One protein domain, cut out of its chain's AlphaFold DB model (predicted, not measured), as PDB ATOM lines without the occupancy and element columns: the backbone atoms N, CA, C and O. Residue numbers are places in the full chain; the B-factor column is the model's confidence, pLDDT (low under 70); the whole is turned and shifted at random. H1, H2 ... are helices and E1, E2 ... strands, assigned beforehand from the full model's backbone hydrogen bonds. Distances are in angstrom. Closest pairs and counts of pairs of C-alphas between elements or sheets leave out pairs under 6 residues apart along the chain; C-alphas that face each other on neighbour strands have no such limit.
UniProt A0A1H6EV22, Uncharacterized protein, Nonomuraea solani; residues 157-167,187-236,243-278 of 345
ATOM      1  N   ARG A 157     135.018 -25.503 218.357       71.69
ATOM      2  CA  ARG A 157     134.532 -24.359 219.132       71.69
ATOM      3  C   ARG A 157     135.464 -24.152 220.326       71.69
ATOM      4  O   ARG A 157     135.792 -25.146 220.976       71.69
ATOM      5  N   PRO A 158     135.849 -22.901 220.647       72.38
ATOM      6  CA  PRO A 158     136.645 -22.621 221.832       72.38
ATOM      7  C   PRO A 158     135.971 -23.229 223.062       72.38
ATOM      8  O   PRO A 158     134.837 -22.881 223.396       72.38
ATOM      9  N   ALA A 159     136.652 -24.178 223.695       78.62
ATOM     10  CA  ALA A 159     136.192 -24.826 224.909       78.62
ATOM     11  C   ALA A 159     136.906 -24.207 226.110       78.62
ATOM     12  O   ALA A 159     138.078 -23.831 226.030       78.62
ATOM     13  N   THR A 160     136.202 -24.110 227.236       81.81
ATOM     14  CA  THR A 160     136.782 -23.627 228.490       81.81
ATOM     15  C   THR A 160     138.003 -24.467 228.851       81.81
ATOM     16  O   THR A 160     137.920 -25.696 228.882       81.81
ATOM     17  N   ALA A 161     139.134 -23.810 229.106       84.31
ATOM     18  CA  ALA A 161     140.337 -24.481 229.575       84.31
ATOM     19  C   ALA A 161     140.119 -25.109 230.967       84.31
ATOM     20  O   ALA A 161     139.302 -24.610 231.748       84.31
ATOM     21  N   PRO A 162     140.806 -26.221 231.283       80.81
ATOM     22  CA  PRO A 162     140.685 -26.862 232.583       80.81
ATOM     23  C   PRO A 162     141.300 -25.997 233.692       80.81
ATOM     24  O   PRO A 162     142.338 -25.366 233.514       80.81
ATOM     25  N   GLY A 163     140.687 -26.037 234.876       84.62
ATOM     26  CA  GLY A 163     141.197 -25.348 236.062       84.62
ATOM     27  C   GLY A 163     140.841 -23.857 236.132       84.62
ATOM     28  O   GLY A 163     140.119 -23.336 235.282       84.62
ATOM     29  N   PRO A 164     141.283 -23.170 237.200       87.62
ATOM     30  CA  PRO A 164     141.004 -21.753 237.382       87.62
ATOM     31  C   PRO A 164     141.846 -20.903 236.427       87.62
ATOM     32  O   PRO A 164     143.029 -21.176 236.210       87.62
ATOM     33  N   ARG A 165     141.255 -19.819 235.917       90.88
ATOM     34  CA  ARG A 165     141.984 -18.831 235.126       90.88
ATOM     35  C   ARG A 165     143.125 -18.208 235.949       90.88
ATOM     36  O   ARG A 165     142.886 -17.778 237.082       90.88
ATOM     37  N   PRO A 166     144.338 -18.078 235.381       92.12
ATOM     38  CA  PRO A 166     145.418 -17.309 235.988       92.12
ATOM     39  C   PRO A 166     145.001 -15.858 236.245       92.12
ATOM     40  O   PRO A 166     144.280 -15.256 235.448       92.12
ATOM     41  N   ALA A 167     145.478 -15.271 237.342       90.75
ATOM     42  CA  ALA A 167     145.231 -13.861 237.617       90.75
ATOM     43  C   ALA A 167     145.763 -12.995 236.462       90.75
ATOM     44  O   ALA A 167     146.879 -13.222 235.988       90.75
ATOM     45  N   PRO A 187     150.632  -0.421 216.046       84.25
ATOM     46  CA  PRO A 187     149.758  -1.381 216.700       84.25
ATOM     47  C   PRO A 187     149.322  -0.919 218.092       84.25
ATOM     48  O   PRO A 187     150.134  -0.819 219.007       84.25
ATOM     49  N   ASN A 188     148.027  -0.681 218.273       83.12
ATOM     50  CA  ASN A 188     147.500  -0.136 219.527       83.12
ATOM     51  C   ASN A 188     146.911  -1.196 220.470       83.12
ATOM     52  O   ASN A 188     146.468  -0.882 221.572       83.12
ATOM     53  N   SER A 189     146.896  -2.464 220.065       88.94
ATOM     54  CA  SER A 189     146.419  -3.568 220.892       88.94
ATOM     55  C   SER A 189     147.390  -4.740 220.858       88.94
ATOM     56  O   SER A 189     148.171  -4.895 219.922       88.94
ATOM     57  N   SER A 190     147.335  -5.599 221.869       93.44
ATOM     58  CA  SER A 190     148.078  -6.853 221.870       93.44
ATOM     59  C   SER A 190     147.221  -8.007 222.349       93.44
ATOM     60  O   SER A 190     146.369  -7.846 223.227       93.44
ATOM     61  N   LEU A 191     147.517  -9.193 221.831       95.94
ATOM     62  CA  LEU A 191     147.083 -10.444 222.432       95.94
ATOM     63  C   LEU A 191     148.231 -10.968 223.294       95.94
ATOM     64  O   LEU A 191     149.346 -11.160 222.801       95.94
ATOM     65  N   ILE A 192     147.966 -11.175 224.579       96.06
ATOM     66  CA  ILE A 192     148.896 -11.848 225.489       96.06
ATOM     67  C   ILE A 192     148.365 -13.238 225.798       96.06
ATOM     68  O   ILE A 192     147.154 -13.446 225.846       96.06
ATOM     69  N   VAL A 193     149.266 -14.182 226.026       96.12
ATOM     70  CA  VAL A 193     148.925 -15.581 226.281       96.12
ATOM     71  C   VAL A 193     149.570 -16.060 227.567       96.12
ATOM     72  O   VAL A 193     150.671 -15.627 227.924       96.12
ATOM     73  N   TRP A 194     148.874 -16.949 228.268       95.12
ATOM     74  CA  TRP A 194     149.419 -17.636 229.426       95.12
ATOM     75  C   TRP A 194     150.299 -18.799 228.979       95.12
ATOM     76  O   TRP A 194     149.927 -19.593 228.114       95.12
ATOM     77  N   THR A 195     151.466 -18.909 229.597       93.38
ATOM     78  CA  THR A 195     152.410 -20.012 229.406       93.38
ATOM     79  C   THR A 195     152.839 -20.558 230.767       93.38
ATOM     80  O   THR A 195     152.610 -19.896 231.781       93.38
ATOM     81  N   PRO A 196     153.535 -21.708 230.834       91.81
ATOM     82  CA  PRO A 196     154.112 -22.188 232.093       91.81
ATOM     83  C   PRO A 196     155.067 -21.190 232.773       91.81
ATOM     84  O   PRO A 196     155.262 -21.266 233.981       91.81
ATOM     85  N   ALA A 197     155.652 -20.254 232.014       91.81
ATOM     86  CA  ALA A 197     156.523 -19.196 232.528       91.81
ATOM     87  C   ALA A 197     155.767 -17.915 232.937       91.81
ATOM     88  O   ALA A 197     156.381 -16.979 233.441       91.81
ATOM     89  N   GLY A 198     154.452 -17.863 232.717       92.94
ATOM     90  CA  GLY A 198     153.609 -16.702 232.984       92.94
ATOM     91  C   GLY A 198     153.026 -16.065 231.724       92.94
ATOM     92  O   GLY A 198     153.054 -16.639 230.629       92.94
ATOM     93  N   TRP A 199     152.471 -14.865 231.899       94.44
ATOM     94  CA  TRP A 199     151.924 -14.051 230.817       94.44
ATOM     95  C   TRP A 199     153.033 -13.515 229.913       94.44
ATOM     96  O   TRP A 199     154.027 -12.973 230.389       94.44
ATOM     97  N   ARG A 200     152.837 -13.618 228.596       93.31
ATOM     98  CA  ARG A 200     153.716 -12.992 227.601       93.31
ATOM     99  C   ARG A 200     152.913 -12.396 226.457       93.31
ATOM    100  O   ARG A 200     151.861 -12.923 226.092       93.31
ATOM    101  N   THR A 201     153.439 -11.350 225.833       94.19
ATOM    102  CA  THR A 201     152.863 -10.816 224.596       94.19
ATOM    103  C   THR A 201     153.138 -11.767 223.438       94.19
ATOM    104  O   THR A 201     154.290 -12.127 223.199       94.19
ATOM    105  N   LEU A 202     152.083 -12.175 222.734       96.06
ATOM    106  CA  LEU A 202     152.183 -13.019 221.545       96.06
ATOM    107  C   LEU A 202     152.304 -12.165 220.276       96.06
ATOM    108  O   LEU A 202     153.171 -12.407 219.445       96.06
ATOM    109  N   ILE A 203     151.436 -11.160 220.136       96.00
ATOM    110  CA  ILE A 203     151.348 -10.328 218.932       96.00
ATOM    111  C   ILE A 203     150.811  -8.935 219.257       96.00
ATOM    112  O   ILE A 203     149.920  -8.778 220.098       96.00
ATOM    113  N   TRP A 204     151.331  -7.943 218.541       94.06
ATOM    114  CA  TRP A 204     150.824  -6.575 218.483       94.06
ATOM    115  C   TRP A 204     149.999  -6.366 217.212       94.06
ATOM    116  O   TRP A 204     150.447  -6.706 216.122       94.06
ATOM    117  N   THR A 205     148.792  -5.820 217.331       92.44
ATOM    118  CA  THR A 205     147.833  -5.690 216.223       92.44
ATOM    119  C   THR A 205     146.972  -4.429 216.342       92.44
ATOM    120  O   THR A 205     146.833  -3.847 217.418       92.44
ATOM    121  N   ASN A 206     146.354  -4.029 215.231       84.00
ATOM    122  CA  ASN A 206     145.326  -2.994 215.159       84.00
ATOM    123  C   ASN A 206     143.934  -3.637 215.277       84.00
ATOM    124  O   ASN A 206     143.173  -3.650 214.313       84.00
ATOM    125  N   TRP A 207     143.602  -4.168 216.459       71.56
ATOM    126  CA  TRP A 207     142.274  -4.690 216.832       71.56
ATOM    127  C   TRP A 207     141.892  -6.106 216.374       71.56
ATOM    128  O   TRP A 207     140.748  -6.515 216.570       71.56
ATOM    129  N   GLN A 208     142.818  -6.912 215.849       83.44
ATOM    130  CA  GLN A 208     142.500  -8.289 215.432       83.44
ATOM    131  C   GLN A 208     142.619  -9.339 216.550       83.44
ATOM    132  O   GLN A 208     142.516 -10.534 216.285       83.44
ATOM    133  N   THR A 209     142.809  -8.930 217.808       92.56
ATOM    134  CA  THR A 209     143.092  -9.844 218.933       92.56
ATOM    135  C   THR A 209     142.044 -10.945 219.105       92.56
ATOM    136  O   THR A 209     142.413 -12.096 219.318       92.56
ATOM    137  N   GLY A 210     140.753 -10.623 218.956       91.00
ATOM    138  CA  GLY A 210     139.667 -11.605 219.044       91.00
ATOM    139  C   GLY A 210     139.652 -12.608 217.894       91.00
ATOM    140  O   GLY A 210     139.467 -13.799 218.131       91.00
ATOM    141  N   ILE A 211     139.916 -12.146 216.668       91.00
ATOM    142  CA  ILE A 211     140.027 -13.026 215.499       91.00
ATOM    143  C   ILE A 211     141.229 -13.950 215.690       91.00
ATOM    144  O   ILE A 211     141.080 -15.160 215.611       91.00
ATOM    145  N   ILE A 212     142.396 -13.406 216.041       93.88
ATOM    146  CA  ILE A 212     143.616 -14.193 216.262       93.88
ATOM    147  C   ILE A 212     143.404 -15.240 217.365       93.88
ATOM    148  O   ILE A 212     143.759 -16.399 217.176       93.88
ATOM    149  N   ALA A 213     142.790 -14.870 218.493       94.12
ATOM    150  CA  ALA A 213     142.490 -15.814 219.570       94.12
ATOM    151  C   ALA A 213     141.530 -16.930 219.123       94.12
ATOM    152  O   ALA A 213     141.693 -18.086 219.515       94.12
ATOM    153  N   GLN A 214     140.543 -16.604 218.286       91.62
ATOM    154  CA  GLN A 214     139.622 -17.588 217.728       91.62
ATOM    155  C   GLN A 214     140.312 -18.529 216.733       91.62
ATOM    156  O   GLN A 214     140.081 -19.732 216.794       91.62
ATOM    157  N   GLU A 215     141.141 -17.999 215.831       91.12
ATOM    158  CA  GLU A 215     141.899 -18.790 214.850       91.12
ATOM    159  C   GLU A 215     142.899 -19.722 215.541       91.12
ATOM    160  O   GLU A 215     143.019 -20.888 215.178       91.12
ATOM    161  N   LEU A 216     143.560 -19.244 216.598       92.25
ATOM    162  CA  LEU A 216     144.434 -20.069 217.432       92.25
ATOM    163  C   LEU A 216     143.666 -21.121 218.241       92.25
ATOM    164  O   LEU A 216     144.289 -22.053 218.737       92.25
ATOM    165  N   GLY A 217     142.351 -20.974 218.416       91.88
ATOM    166  CA  GLY A 217     141.559 -21.861 219.264       91.88
ATOM    167  C   GLY A 217     141.962 -21.780 220.738       91.88
ATOM    168  O   GLY A 217     142.096 -22.816 221.384       91.88
ATOM    169  N   ILE A 218     142.186 -20.569 221.270       93.44
ATOM    170  CA  ILE A 218     142.546 -20.374 222.686       93.44
ATOM    171  C   ILE A 218     141.504 -21.048 223.588       93.44
ATOM    172  O   ILE A 218     140.311 -20.748 223.495       93.44
ATOM    173  N   GLY A 219     141.965 -21.935 224.471       91.69
ATOM    174  CA  GLY A 219     141.115 -22.773 225.311       91.69
ATOM    175  C   GLY A 219     141.597 -24.218 225.389       91.69
ATOM    176  O   GLY A 219     142.736 -24.535 225.042       91.69
ATOM    177  N   ALA A 220     140.730 -25.112 225.868       88.94
ATOM    178  CA  ALA A 220     141.068 -26.529 225.994       88.94
ATOM    179  C   ALA A 220     141.428 -27.144 224.630       88.94
ATOM    180  O   ALA A 220     140.645 -27.081 223.684       88.94
ATOM    181  N   GLY A 221     142.607 -27.767 224.551       84.75
ATOM    182  CA  GLY A 221     143.119 -28.396 223.329       84.75
ATOM    183  C   GLY A 221     143.780 -27.436 222.331       84.75
ATOM    184  O   GLY A 221     144.305 -27.901 221.322       84.75
ATOM    185  N   GLY A 222     143.784 -26.128 222.608       89.25
ATOM    186  CA  GLY A 222     144.515 -25.128 221.831       89.25
ATOM    187  C   GLY A 222     146.001 -25.025 222.209       89.25
ATOM    188  O   GLY A 222     146.450 -25.640 223.176       89.25
ATOM    189  N   PRO A 223     146.783 -24.204 221.480       92.19
ATOM    190  CA  PRO A 223     148.193 -23.949 221.781       92.19
ATOM    191  C   PRO A 223     148.384 -23.162 223.085       92.19
ATOM    192  O   PRO A 223     149.443 -23.243 223.703       92.19
ATOM    193  N   TYR A 224     147.360 -22.413 223.503       94.19
ATOM    194  CA  TYR A 224     147.318 -21.720 224.784       94.19
ATOM    195  C   TYR A 224     145.947 -21.896 225.423       94.19
ATOM    196  O   TYR A 224     144.915 -21.750 224.767       94.19
ATOM    197  N   GLU A 225     145.951 -22.157 226.724       94.25
ATOM    198  CA  GLU A 225     144.734 -22.334 227.516       94.25
ATOM    199  C   GLU A 225     144.020 -21.009 227.788       94.25
ATOM    200  O   GLU A 225     142.794 -20.958 227.802       94.25
ATOM    201  N   TRP A 226     144.787 -19.934 227.987       95.19
ATOM    202  CA  TRP A 226     144.272 -18.625 228.376       95.19
ATOM    203  C   TRP A 226     144.963 -17.517 227.590       95.19
ATOM    204  O   TRP A 226     146.177 -17.546 227.379       95.19
ATOM    205  N   ALA A 227     144.189 -16.510 227.199       95.94
ATOM    206  CA  ALA A 227     144.709 -15.292 226.595       95.94
ATOM    207  C   ALA A 227     143.922 -14.067 227.064       95.94
ATOM    208  O   ALA A 227     142.782 -14.171 227.522       95.94
ATOM    209  N   GLU A 228     144.520 -12.893 226.917       95.88
ATOM    210  CA  GLU A 228     143.877 -11.612 227.187       95.88
ATOM    211  C   GLU A 228     144.176 -10.619 226.063       95.88
ATOM    212  O   GLU A 228     145.297 -10.543 225.556       95.88
ATOM    213  N   ALA A 229     143.168  -9.843 225.670       94.31
ATOM    214  CA  ALA A 229     143.349  -8.701 224.788       94.31
ATOM    215  C   ALA A 229     143.578  -7.447 225.627       94.31
ATOM    216  O   ALA A 229     142.785  -7.126 226.513       94.31
ATOM    217  N   TRP A 230     144.642  -6.724 225.309       90.44
ATOM    218  CA  TRP A 230     145.007  -5.478 225.968       90.44
ATOM    219  C   TRP A 230     145.068  -4.369 224.928       90.44
ATOM    220  O   TRP A 230     145.843  -4.457 223.977       90.44
ATOM    221  N   GLY A 231     144.238  -3.348 225.098       85.62
ATOM    222  CA  GLY A 231     144.157  -2.188 224.211       85.62
ATOM    223  C   GLY A 231     144.624  -0.903 224.894       85.62
ATOM    224  O   GLY A 231     145.007  -0.935 226.074       85.62
ATOM    225  N   PRO A 232     144.548   0.232 224.184       73.06
ATOM    226  CA  PRO A 232     144.800   1.522 224.798       73.06
ATOM    227  C   PRO A 232     143.672   1.812 225.792       73.06
ATOM    228  O   PRO A 232     142.541   1.327 225.648       73.06
ATOM    229  N   ARG A 233     143.955   2.603 226.826       60.78
ATOM    230  CA  ARG A 233     142.889   3.195 227.633       60.78
ATOM    231  C   ARG A 233     142.005   4.045 226.718       60.78
ATOM    232  O   ARG A 233     142.486   4.747 225.836       60.78
ATOM    233  N   HIS A 234     140.693   3.894 226.871       49.16
ATOM    234  CA  HIS A 234     139.731   4.656 226.084       49.16
ATOM    235  C   HIS A 234     139.921   6.144 226.420       49.16
ATOM    236  O   HIS A 234     139.880   6.453 227.615       49.16
ATOM    237  N   PRO A 235     140.099   7.040 225.430       47.75
ATOM    238  CA  PRO A 235     140.370   8.439 225.715       47.75
ATOM    239  C   PRO A 235     139.239   9.045 226.533       47.75
ATOM    240  O   PRO A 235     138.058   8.883 226.188       47.75
ATOM    241  N   ASP A 236     139.597   9.837 227.544       45.09
ATOM    242  CA  ASP A 236     138.783  11.012 227.820       45.09
ATOM    243  C   ASP A 236     138.759  11.784 226.505       45.09
ATOM    244  O   ASP A 236     139.802  12.134 225.958       45.09
ATOM    245  N   THR A 243     149.218   7.338 223.325       52.34
ATOM    246  CA  THR A 243     150.488   6.774 223.826       52.34
ATOM    247  C   THR A 243     150.691   6.946 225.333       52.34
ATOM    248  O   THR A 243     151.515   6.247 225.921       52.34
ATOM    249  N   GLN A 244     149.955   7.854 225.987       48.72
ATOM    250  CA  GLN A 244     150.212   8.230 227.388       48.72
ATOM    251  C   GLN A 244     149.219   7.663 228.409       48.72
ATOM    252  O   GLN A 244     149.507   7.637 229.606       48.72
ATOM    253  N   GLU A 245     148.053   7.182 227.981       56.47
ATOM    254  CA  GLU A 245     146.956   6.877 228.912       56.47
ATOM    255  C   GLU A 245     147.015   5.473 229.547       56.47
ATOM    256  O   GLU A 245     146.178   5.106 230.381       56.47
ATOM    257  N   GLY A 246     148.060   4.706 229.234       64.00
ATOM    258  CA  GLY A 246     148.267   3.354 229.739       64.00
ATOM    259  C   GLY A 246     147.338   2.321 229.095       64.00
ATOM    260  O   GLY A 246     146.501   2.619 228.244       64.00
ATOM    261  N   ARG A 247     147.495   1.061 229.510       77.69
ATOM    262  CA  ARG A 247     146.838  -0.093 228.883       77.69
ATOM    263  C   ARG A 247     145.638  -0.574 229.685       77.69
ATOM    264  O   ARG A 247     145.680  -0.596 230.916       77.69
ATOM    265  N   THR A 248     144.595  -1.005 228.982       83.12
ATOM    266  CA  THR A 248     143.384  -1.570 229.588       83.12
ATOM    267  C   THR A 248     143.132  -2.975 229.058       83.12
ATOM    268  O   THR A 248     143.180  -3.208 227.850       83.12
ATOM    269  N   LEU A 249     142.826  -3.906 229.963       88.44
ATOM    270  CA  LEU A 249     142.294  -5.220 229.617       88.44
ATOM    271  C   LEU A 249     140.935  -5.046 228.923       88.44
ATOM    272  O   LEU A 249     139.973  -4.599 229.547       88.44
ATOM    273  N   THR A 250     140.853  -5.394 227.641       88.50
ATOM    274  CA  THR A 250     139.632  -5.246 226.836       88.50
ATOM    275  C   THR A 250     138.847  -6.545 226.730       88.50
ATOM    276  O   THR A 250     137.619  -6.507 226.672       88.50
ATOM    277  N   HIS A 251     139.522  -7.700 226.726       91.56
ATOM    278  CA  HIS A 251     138.851  -8.996 226.624       91.56
ATOM    279  C   HIS A 251     139.676 -10.151 227.212       91.56
ATOM    280  O   HIS A 251     140.889 -10.049 227.374       91.56
ATOM    281  N   ARG A 252     139.007 -11.266 227.518       93.38
ATOM    282  CA  ARG A 252     139.571 -12.497 228.084       93.38
ATOM    283  C   ARG A 252     139.137 -13.686 227.228       93.38
ATOM    284  O   ARG A 252     137.965 -13.762 226.869       93.38
ATOM    285  N   PHE A 253     140.064 -14.606 226.975       93.56
ATOM    286  CA  PHE A 253     139.856 -15.830 226.199       93.56
ATOM    287  C   PHE A 253     140.267 -17.075 227.009       93.56
ATOM    288  O   PHE A 253     141.268 -17.009 227.735       93.56
ATOM    289  N   PRO A 254     139.520 -18.191 226.920       92.62
ATOM    290  CA  PRO A 254     138.122 -18.273 226.478       92.62
ATOM    291  C   PRO A 254     137.228 -17.256 227.199       92.62
ATOM    292  O   PRO A 254     137.676 -16.615 228.152       92.62
ATOM    293  N   GLU A 255     135.985 -17.077 226.760       89.31
ATOM    294  CA  GLU A 255     135.077 -16.170 227.467       89.31
ATOM    295  C   GLU A 255     134.915 -16.585 228.939       89.31
ATOM    296  O   GLU A 255     134.857 -17.784 229.234       89.31
ATOM    297  N   PRO A 256     134.836 -15.623 229.877       87.12
ATOM    298  CA  PRO A 256     134.635 -15.955 231.277       87.12
ATOM    299  C   PRO A 256     133.330 -16.723 231.513       87.12
ATOM    300  O   PRO A 256     132.279 -16.376 230.954       87.12
ATOM    301  N   THR A 257     133.366 -17.727 232.392       86.44
ATOM    302  CA  THR A 257     132.159 -18.491 232.738       86.44
ATOM    303  C   THR A 257     131.121 -17.605 233.435       86.44
ATOM    304  O   THR A 257     131.371 -16.449 233.795       86.44
ATOM    305  N   TYR A 258     129.895 -18.106 233.595       84.19
ATOM    306  CA  TYR A 258     128.879 -17.370 234.350       84.19
ATOM    307  C   TYR A 258     129.314 -17.148 235.808       84.19
ATOM    308  O   TYR A 258     129.140 -16.049 236.341       84.19
ATOM    309  N   GLU A 259     129.937 -18.153 236.421       85.50
ATOM    310  CA  GLU A 259     130.456 -18.090 237.786       85.50
ATOM    311  C   GLU A 259     131.557 -17.031 237.905       85.50
ATOM    312  O   GLU A 259     131.480 -16.179 238.788       85.50
ATOM    313  N   GLU A 260     132.527 -17.017 236.984       85.69
ATOM    314  CA  GLU A 260     133.603 -16.015 236.968       85.69
ATOM    315  C   GLU A 260     133.050 -14.590 236.811       85.69
ATOM    316  O   GLU A 260     133.468 -13.665 237.513       85.69
ATOM    317  N   ARG A 261     132.069 -14.395 235.916       86.00
ATOM    318  CA  ARG A 261     131.419 -13.087 235.727       86.00
ATOM    319  C   ARG A 261     130.673 -12.641 236.973       86.00
ATOM    320  O   ARG A 261     130.770 -11.478 237.355       86.00
ATOM    321  N   THR A 262     129.954 -13.557 237.611       88.12
ATOM    322  CA  THR A 262     129.206 -13.271 238.839       88.12
ATOM    323  C   THR A 262     130.151 -12.886 239.972       88.12
ATOM    324  O   THR A 262     129.945 -11.858 240.609       88.12
ATOM    325  N   GLN A 263     131.247 -13.629 240.155       87.25
ATOM    326  CA  GLN A 263     132.275 -13.305 241.144       87.25
ATOM    327  C   GLN A 263     132.879 -11.917 240.913       87.25
ATOM    328  O   GLN A 263     133.054 -11.159 241.867       87.25
ATOM    329  N   PHE A 264     133.159 -11.560 239.657       83.25
ATOM    330  CA  PHE A 264     133.680 -10.240 239.312       83.25
ATOM    331  C   PHE A 264     132.677  -9.120 239.626       83.25
ATOM    332  O   PHE A 264     133.046  -8.116 240.233       83.25
ATOM    333  N   ILE A 265     131.403  -9.302 239.262       86.69
ATOM    334  CA  ILE A 265     130.330  -8.341 239.556       86.69
ATOM    335  C   ILE A 265     130.149  -8.181 241.068       86.69
ATOM    336  O   ILE A 265     130.051  -7.058 241.561       86.69
ATOM    337  N   ASP A 266     130.154  -9.281 241.819       91.44
ATOM    338  CA  ASP A 266     130.004  -9.258 243.273       91.44
ATOM    339  C   ASP A 266     131.195  -8.620 243.983       91.44
ATOM    340  O   ASP A 266     131.012  -7.958 245.006       91.44
ATOM    341  N   ALA A 267     132.411  -8.814 243.472       88.00
ATOM    342  CA  ALA A 267     133.602  -8.148 243.984       88.00
ATOM    343  C   ALA A 267     133.557  -6.639 243.704       88.00
ATOM    344  O   ALA A 267     133.790  -5.842 244.610       88.00
ATOM    345  N   ALA A 268     133.187  -6.239 242.482       82.94
ATOM    346  CA  ALA A 268     133.048  -4.833 242.112       82.94
ATOM    347  C   ALA A 268     131.947  -4.129 242.919       82.94
ATOM    348  O   ALA A 268     132.131  -2.998 243.365       82.94
ATOM    349  N   ARG A 269     130.818  -4.811 243.150       90.56
ATOM    350  CA  ARG A 269     129.735  -4.315 244.004       90.56
ATOM    351  C   ARG A 269     130.213  -4.091 245.436       90.56
ATOM    352  O   ARG A 269     130.002  -3.004 245.957       90.56
ATOM    353  N   ARG A 270     130.883  -5.077 246.041       92.44
ATOM    354  CA  ARG A 270     131.420  -4.957 247.407       92.44
ATOM    355  C   ARG A 270     132.419  -3.811 247.529       92.44
ATOM    356  O   ARG A 270     132.245  -2.957 248.383       92.44
ATOM    357  N   ALA A 271     133.371  -3.713 246.603       88.56
ATOM    358  CA  ALA A 271     134.332  -2.611 246.589       88.56
ATOM    359  C   ALA A 271     133.655  -1.232 246.459       88.56
ATOM    360  O   ALA A 271     134.119  -0.251 247.035       88.56
ATOM    361  N   HIS A 272     132.552  -1.141 245.709       87.12
ATOM    362  CA  HIS A 272     131.777   0.093 245.606       87.12
ATOM    363  C   HIS A 272     131.028   0.425 246.901       87.12
ATOM    364  O   HIS A 272     131.012   1.582 247.315       87.12
ATOM    365  N   GLU A 273     130.415  -0.573 247.537       93.06
ATOM    366  CA  GLU A 273     129.749  -0.419 248.833       93.06
ATOM    367  C   GLU A 273     130.745   0.032 249.911       93.06
ATOM    368  O   GLU A 273     130.468   1.008 250.608       93.06
ATOM    369  N   ASP A 274     131.925  -0.589 249.974       92.50
ATOM    370  CA  ASP A 274     133.001  -0.222 250.900       92.50
ATOM    371  C   ASP A 274     133.453   1.232 250.677       92.50
ATOM    372  O   ASP A 274     133.465   2.033 251.610       92.50
ATOM    373  N   ALA A 275     133.697   1.630 249.422       88.69
ATOM    374  CA  ALA A 275     134.087   3.002 249.091       88.69
ATOM    375  C   ALA A 275     133.014   4.046 249.456       88.69
ATOM    376  O   ALA A 275     133.337   5.171 249.845       88.69
ATOM    377  N   LEU A 276     131.727   3.701 249.334       92.06
ATOM    378  CA  LEU A 276     130.632   4.577 249.766       92.06
ATOM    379  C   LEU A 276     130.564   4.696 251.291       92.06
ATOM    380  O   LEU A 276     130.259   5.779 251.794       92.06
ATOM    381  N   VAL A 277     130.824   3.608 252.019       91.88
ATOM    382  CA  VAL A 277     130.877   3.609 253.487       91.88
ATOM    383  C   VAL A 277     132.029   4.480 253.981       91.88
ATOM    384  O   VAL A 277     131.795   5.318 254.852       91.88
ATOM    385  N   ASP A 278     133.213   4.351 253.382       89.81
ATOM    386  CA  ASP A 278     134.385   5.172 253.706       89.81
ATOM    387  C   ASP A 278     134.105   6.658 253.443       89.81
ATOM    388  O   ASP A 278     134.238   7.489 254.341       89.81
TER     389      ASP A 278
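Overview. This is residues 157 to 167, 187 to 236 and 243 to 278 of the 345 residues of an uncharacterized protein of Nonomuraea solani (UniProt A0A1H6EV22). A strongly twisted sheet of four strands has the short helix H1 over one face, while the long helix H2 leads away from the sheet after E4 as an arm. Residues 265 to 278 of H2 stick out from the body. The printed part has 97 residues, with named elements in the order E1, E2, H1, E3, E4, H2; the sheet order is E2, E1, E3, E4, all antiparallel, and the class is mixed, helices and strands. The whole is only just loose, close to compact, with a radius of gyration of the C-alphas of 15.2 A and spans of 45 by 35 by 25 A.

Along the chain. In the sheet, E2 is residues 198 to 205, 20.9 A long, E1 is 189 to 195, 19.5 A, E3 is 227 to 232, 16.9 A, and E4 is 247 to 253, 17.4 A. C-alpha 189, where E1 begins, is at (146.419, -3.568, 220.892). H1 is residues 209 to 216, 10.4 A, and H2 is 258 to 278, 30.2 A, ending with C-alpha 278 at (134.385, 5.172, 253.706).

Arrangement. E1 and E2 form a hairpin, with N 191 and O 203 at 3.0 A. E1 and E3 have N 190 and O 230 at 2.8 A; E3 and E4 have N 229 and O 251 at 2.9 A. H1 is on the sheet at a height of 8.8 A, over E1 and along it at 19 degrees on the local plane; E3 only just falls short of lying under it, with 2 of H1's 8 C-alphas falling on E3. The closest C-alphas of H1 and E1 are Thr 209 and Leu 191, 5.3 A apart. E2, H1 and E3 make a split strand-helix-strand unit, two strands running the same way with E1 between them, and its crossover is right-handed. H2 is not on the sheet and is apart from H1. In H1 and H2 every O i to N i+4 pair is within hydrogen-bond range.

Size, cuts and confidence. The two farthest C-alphas, of Glu 215 and Asp 278, are 46.3 A apart. Residues 168 to 186 and 237 to 242 are not printed, with C-alpha gaps of 24.8 A and 13.1 A. Of the links printed whole, none is long. Residues 233 to 236 and 243 to 246 have pLDDT under 70.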